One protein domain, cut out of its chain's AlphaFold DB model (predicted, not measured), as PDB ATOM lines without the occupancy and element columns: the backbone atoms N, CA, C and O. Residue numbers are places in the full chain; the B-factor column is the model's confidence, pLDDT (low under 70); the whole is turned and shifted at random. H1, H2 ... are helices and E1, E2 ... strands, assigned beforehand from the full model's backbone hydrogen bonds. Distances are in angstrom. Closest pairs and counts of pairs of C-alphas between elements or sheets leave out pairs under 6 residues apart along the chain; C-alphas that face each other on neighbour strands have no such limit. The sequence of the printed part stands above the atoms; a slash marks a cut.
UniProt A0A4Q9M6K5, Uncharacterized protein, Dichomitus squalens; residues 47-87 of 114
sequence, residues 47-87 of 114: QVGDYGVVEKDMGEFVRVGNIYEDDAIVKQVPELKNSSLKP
ATOM      1  N   GLN A  47      82.364  87.419 111.336       74.31
ATOM      2  CA  GLN A  47      81.292  86.730 112.042       74.31
ATOM      3  C   GLN A  47      80.514  85.823 111.089       74.31
ATOM      4  O   GLN A  47      80.506  86.003 109.869       74.31
ATOM      5  N   VAL A  48      79.829  84.820 111.640       80.25
ATOM      6  CA  VAL A  48      78.984  83.961 110.809       80.25
ATOM      7  C   VAL A  48      77.875  84.798 110.174       80.25
ATOM      8  O   VAL A  48      77.222  85.603 110.839       80.25
ATOM      9  N   GLY A  49      77.663  84.587 108.878       83.56
ATOM     10  CA  GLY A  49      76.720  85.367 108.086       83.56
ATOM     11  C   GLY A  49      77.319  86.630 107.472       83.56
ATOM     12  O   GLY A  49      76.613  87.310 106.731       83.56
ATOM     13  N   ASP A  50      78.592  86.942 107.726       86.50
ATOM     14  CA  ASP A  50      79.267  88.018 107.010       86.50
ATOM     15  C   ASP A  50      79.423  87.677 105.527       86.50
ATOM     16  O   ASP A  50      79.784  86.558 105.153       86.50
ATOM     17  N   TYR A  51      79.170  88.669 104.681       88.81
ATOM     18  CA  TYR A  51      79.395  88.599 103.246       88.81
ATOM     19  C   TYR A  51      80.244  89.792 102.804       88.81
ATOM     20  O   TYR A  51      80.275  90.848 103.444       88.81
ATOM     21  N   GLY A  52      80.987  89.613 101.720       88.69
ATOM     22  CA  GLY A  52      82.002  90.569 101.320       88.69
ATOM     23  C   GLY A  52      82.645  90.235  99.989       88.69
ATOM     24  O   GLY A  52      82.206  89.325  99.283       88.69
ATOM     25  N   VAL A  53      83.689  90.983  99.657       89.50
ATOM     26  CA  VAL A  53      84.455  90.805  98.423       89.50
ATOM     27  C   VAL A  53      85.851  90.323  98.784       89.50
ATOM     28  O   VAL A  53      86.440  90.778  99.758       89.50
ATOM     29  N   VAL A  54      86.378  89.389  97.997       86.31
ATOM     30  CA  VAL A  54      87.789  89.006  98.078       86.31
ATOM     31  C   VAL A  54      88.559  89.867  97.090       86.31
ATOM     32  O   VAL A  54      88.342  89.769  95.876       86.31
ATOM     33  N   GLU A  55      89.446  90.716  97.597       87.38
ATOM     34  CA  GLU A  55      90.347  91.494  96.754       87.38
ATOM     35  C   GLU A  55      91.411  90.563  96.172       87.38
ATOM     36  O   GLU A  55      92.210  89.975  96.895       87.38
ATOM     37  N   LYS A  56      91.413  90.393  94.845       84.94
ATOM     38  CA  LYS A  56      92.282  89.417  94.163       84.94
ATOM     39  C   LYS A  56      93.768  89.739  94.291       84.94
ATOM     40  O   LYS A  56      94.584  88.825  94.249       84.94
ATOM     41  N   ASP A  57      94.087  91.018  94.444       84.88
ATOM     42  CA  ASP A  57      95.464  91.503  94.458       84.88
ATOM     43  C   ASP A  57      96.138  91.243  95.813       84.88
ATOM     44  O   ASP A  57      97.331  90.953  95.857       84.88
ATOM     45  N   MET A  58      95.369  91.287  96.910       78.25
ATOM     46  CA  MET A  58      95.870  91.065  98.276       78.25
ATOM     47  C   MET A  58      95.461  89.702  98.849       78.25
ATOM     48  O   MET A  58      96.034  89.241  99.832       78.25
ATOM     49  N   GLY A  59      94.474  89.036  98.241       76.25
ATOM     50  CA  GLY A  59      93.868  87.821  98.789       76.25
ATOM     51  C   GLY A  59      93.085  88.069 100.081       76.25
ATOM     52  O   GLY A  59      92.751  87.115 100.782       76.25
ATOM     53  N   GLU A  60      92.798  89.331 100.405       78.44
ATOM     54  CA  GLU A  60      92.123  89.724 101.635       78.44
ATOM     55  C   GLU A  60      90.605  89.759 101.443       78.44
ATOM     56  O   GLU A  60      90.081  90.181 100.407       78.44
ATOM     57  N   PHE A  61      89.884  89.283 102.458       82.44
ATOM     58  CA  PHE A  61      88.431  89.365 102.511       82.44
ATOM     59  C   PHE A  61      88.013  90.700 103.128       82.44
ATOM     60  O   PHE A  61      88.272  90.958 104.304       82.44
ATOM     61  N   VAL A  62      87.312  91.517 102.349       83.25
ATOM     62  CA  VAL A  62      86.748  92.793 102.787       83.25
ATOM     63  C   VAL A  62      85.267  92.599 103.092       83.25
ATOM     64  O   VAL A  62      84.458  92.330 102.199       83.25
ATOM     65  N   ARG A  63      84.902  92.737 104.371       86.50
ATOM     66  CA  ARG A  63      83.515  92.631 104.846       86.50
ATOM     67  C   ARG A  63      82.668  93.772 104.276       86.50
ATOM     68  O   ARG A  63      83.005  94.938 104.456       86.50
ATOM     69  N   VAL A  64      81.543  93.429 103.650       88.94
ATOM     70  CA  VAL A  64      80.542  94.393 103.156       88.94
ATOM     71  C   VAL A  64      79.361  94.493 104.123       88.94
ATOM     72  O   VAL A  64      78.883  95.592 104.390       88.94
ATOM     73  N   GLY A  65      78.917  93.370 104.687       88.12
ATOM     74  CA  GLY A  65      77.788  93.341 105.616       88.12
ATOM     75  C   GLY A  65      77.574  91.965 106.237       88.12
ATOM     76  O   GLY A  65      78.421  91.081 106.106       88.12
ATOM     77  N   ASN A  66      76.434  91.782 106.906       88.62
ATOM     78  CA  ASN A  66      76.023  90.515 107.506       88.62
ATOM     79  C   ASN A  66      74.566  90.195 107.151       88.62
ATOM     80  O   ASN A  66      73.690  91.047 107.294       88.62
ATOM     81  N   ILE A  67      74.286  88.964 106.721       86.19
ATOM     82  CA  ILE A  67      72.948  88.532 106.277       86.19
ATOM     83  C   ILE A  67      71.874  88.624 107.370       86.19
ATOM     84  O   ILE A  67      70.687  88.671 107.058       86.19
ATOM     85  N   TYR A  68      72.273  88.630 108.643       83.19
ATOM     86  CA  TYR A  68      71.357  88.753 109.771       83.19
ATOM     87  C   TYR A  68      71.126  90.206 110.218       83.19
ATOM     88  O   TYR A  68      70.299  90.441 111.103       83.19
ATOM     89  N   GLU A  69      71.880  91.158 109.666       83.00
ATOM     90  CA  GLU A  69      71.832  92.589 110.008       83.00
ATOM     91  C   GLU A  69      71.395  93.453 108.818       83.00
ATOM     92  O   GLU A  69      70.893  94.558 109.009       83.00
ATOM     93  N   ASP A  70      71.552  92.952 107.593       86.88
ATOM     94  CA  ASP A  70      71.187  93.658 106.372       86.88
ATOM     95  C   ASP A  70      69.668  93.649 106.136       86.88
ATOM     96  O   ASP A  70      69.066  92.634 105.774       86.88
ATOM     97  N   ASP A  71      69.049  94.820 106.283       85.44
ATOM     98  CA  ASP A  71      67.616  95.027 106.082       85.44
ATOM     99  C   ASP A  71      67.119  94.644 104.681       85.44
ATOM    100  O   ASP A  71      65.959  94.246 104.541       85.44
ATOM    101  N   ALA A  72      67.940  94.769 103.633       86.50
ATOM    102  CA  ALA A  72      67.535  94.397 102.278       86.50
ATOM    103  C   ALA A  72      67.378  92.877 102.154       86.50
ATOM    104  O   ALA A  72      66.396  92.399 101.579       86.50
ATOM    105  N   ILE A  73      68.301  92.128 102.757       81.88
ATOM    106  CA  ILE A  73      68.294  90.661 102.777       81.88
ATOM    107  C   ILE A  73      67.193  90.154 103.715       81.88
ATOM    108  O   ILE A  73      66.393  89.296 103.344       81.88
ATOM    109  N   VAL A  74      67.077  90.743 104.904       82.19
ATOM    110  CA  VAL A  74      66.068  90.372 105.906       82.19
ATOM    111  C   VAL A  74      64.640  90.641 105.415       82.19
ATOM    112  O   VAL A  74      63.721  89.901 105.763       82.19
ATOM    113  N   LYS A  75      64.418  91.669 104.585       83.31
ATOM    114  CA  LYS A  75      63.107  91.903 103.948       83.31
ATOM    115  C   LYS A  75      62.735  90.811 102.947       83.31
ATOM    116  O   LYS A  75      61.553  90.511 102.812       83.31
ATOM    117  N   GLN A  76      63.716  90.237 102.253       83.69
ATOM    118  CA  GLN A  76      63.491  89.141 101.307       83.69
ATOM    119  C   GLN A  76      63.316  87.798 102.022       83.69
ATOM    120  O   GLN A  76      62.518  86.974 101.582       83.69
ATOM    121  N   VAL A  77      64.023  87.595 103.138       81.19
ATOM    122  CA  VAL A  77      63.966  86.367 103.940       81.19
ATOM    123  C   VAL A  77      63.704  86.721 105.412       81.19
ATOM    124  O   VAL A  77      64.640  86.816 106.212       81.19
ATOM    125  N   PRO A  78      62.426  86.894 105.807       77.19
ATOM    126  CA  PRO A  78      62.049  87.315 107.161       77.19
ATOM    127  C   PRO A  78      62.499  86.342 108.254       77.19
ATOM    128  O   PRO A  78      62.689  86.734 109.403       77.19
ATOM    129  N   GLU A  79      62.693  85.072 107.895       78.12
ATOM    130  CA  GLU A  79      63.137  84.014 108.803       78.12
ATOM    131  C   GLU A  79      64.503  84.327 109.430       78.12
ATOM    132  O   GLU A  79      64.720  83.996 110.594       78.12
ATOM    133  N   LEU A  80      65.381  85.054 108.725       73.12
ATOM    134  CA  LEU A  80      66.713  85.443 109.210       73.12
ATOM    135  C   LEU A  80      66.674  86.414 110.399       73.12
ATOM    136  O   LEU A  80      67.659  86.536 111.130       73.12
ATOM    137  N   LYS A  81      65.535  87.077 110.631       69.81
ATOM    138  CA  LYS A  81      65.321  87.953 111.791       69.81
ATOM    139  C   LYS A  81      65.136  87.163 113.088       69.81
ATOM    140  O   LYS A  81      65.361  87.703 114.173       69.81
ATOM    141  N   ASN A  82      64.749  85.888 112.993       71.81
ATOM    142  CA  ASN A  82      64.583  85.035 114.160       71.81
ATOM    143  C   ASN A  82      65.955  84.706 114.756       71.81
ATOM    144  O   ASN A  82      66.765  83.993 114.164       71.81
ATOM    145  N   SER A  83      66.196  85.184 115.978       62.31
ATOM    146  CA  SER A  83      67.447  84.983 116.722       62.31
ATOM    147  C   SER A  83      67.814  83.510 116.935       62.31
ATOM    148  O   SER A  83      68.972  83.206 117.200       62.31
ATOM    149  N   SER A  84      66.860  82.585 116.781       64.56
ATOM    150  CA  SER A  84      67.097  81.140 116.846       64.56
ATOM    151  C   SER A  84      67.909  80.585 115.671       64.56
ATOM    152  O   SER A  84      68.497  79.517 115.821       64.56
ATOM    153  N   LEU A  85      67.946  81.282 114.528       64.56
ATOM    154  CA  LEU A  85      68.769  80.905 113.371       64.56
ATOM    155  C   LEU A  85      70.173  81.514 113.416       64.56
ATOM    156  O   LEU A  85      71.045  81.078 112.663       64.56
ATOM    157  N   LYS A  86      70.411  82.497 114.295       66.44
ATOM    158  CA  LYS A  86      71.767  82.986 114.540       66.44
ATOM    159  C   LYS A  86      72.549  81.860 115.221       66.44
ATOM    160  O   LYS A  86      72.090  81.337 116.243       66.44
ATOM    161  N   PRO A  87      73.707  81.454 114.679       65.19
ATOM    162  CA  PRO A  87      74.536  80.466 115.343       65.19
ATOM    163  C   PRO A  87      74.896  81.000 116.726       65.19
ATOM    164  O   PRO A  87      75.366  82.127 116.871       65.19
TER     165      PRO A  87
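What this domain is: This is residues 47 to 87 of the 114 residues of an uncharacterized protein of Dichomitus squalens (UniProt A0A4Q9M6K5). Going along the printed part from its first residue, you meet a hairpin of two antiparallel strands, E1 and E2, reaching out as an arm, and then a small, loosely formed head of two short helices, H1 and H2, beyond the other end of the hairpin. The tip of the arm, residues 55 to 60, stands free, and after H2 a tail, residues 82 to 87, folds back until the first and last printed C-alphas are 9.8 A apart. The printed part has 41 residues, with two named strands followed by two named helices in the order E1, E2, H1, H2; the sheet's order is E1 - E2, antiparallel, and the class is mixed, helices and strands. The whole is loose, with a radius of gyration of the C-alphas of 12.3 A, and flat, spanning 37 by 20 by 10 A.

Where its parts are: Find C-alpha 50 at (79.267, 88.018, 107.010); there E1 begins, and it takes residues 50 to 55 over 15.5 A. Go on to C-alpha 60 at (92.123, 89.724, 101.635), where E2 begins; it takes residues 60 to 66 over 17.2 A and is the longest strand by residues. H1 is residues 71 to 76, 8.6 A from first to last C-alpha. H2 is residues 78 to 81 and ends at C-alpha 81, at (65.321, 87.953, 111.791).

How they stand to each other: Look first at E1 and E2, a hairpin whose directions differ by 151 degrees. The C-alphas of Asp 50 and Asn 66 face each other at 4.1 A, and those of Glu 55 and Glu 60 at 5.5 A. Between these strands N 62 and O 53 are 2.8 A apart, and N 51 and O 65 are 2.9 A apart, both within hydrogen-bond range. Next find H1 and H2, which are close but not clearly touching; their closest C-alphas, those of Val 74 and Leu 80, are 6.0 A apart. E1 is apart from H1 and from H2, and E2 is apart from H2. In H1, 1 of 2 O i to N i+4 pairs is within hydrogen-bond range, while H2, with four residues, is too short for such a pair.

The domain as a whole: The two C-alphas farthest apart in the domain are those of Asp 57 and Ser 84, at 37.6 A. The printed part runs from 47 to 87 and has no cut. The links E1 to E2, E2 to H1 and H1 to H2 are tight. The mean pLDDT of the printed part is 80.5; look for values under 70, where the model's confidence is low, at residue 81 and at residues 83 to 87.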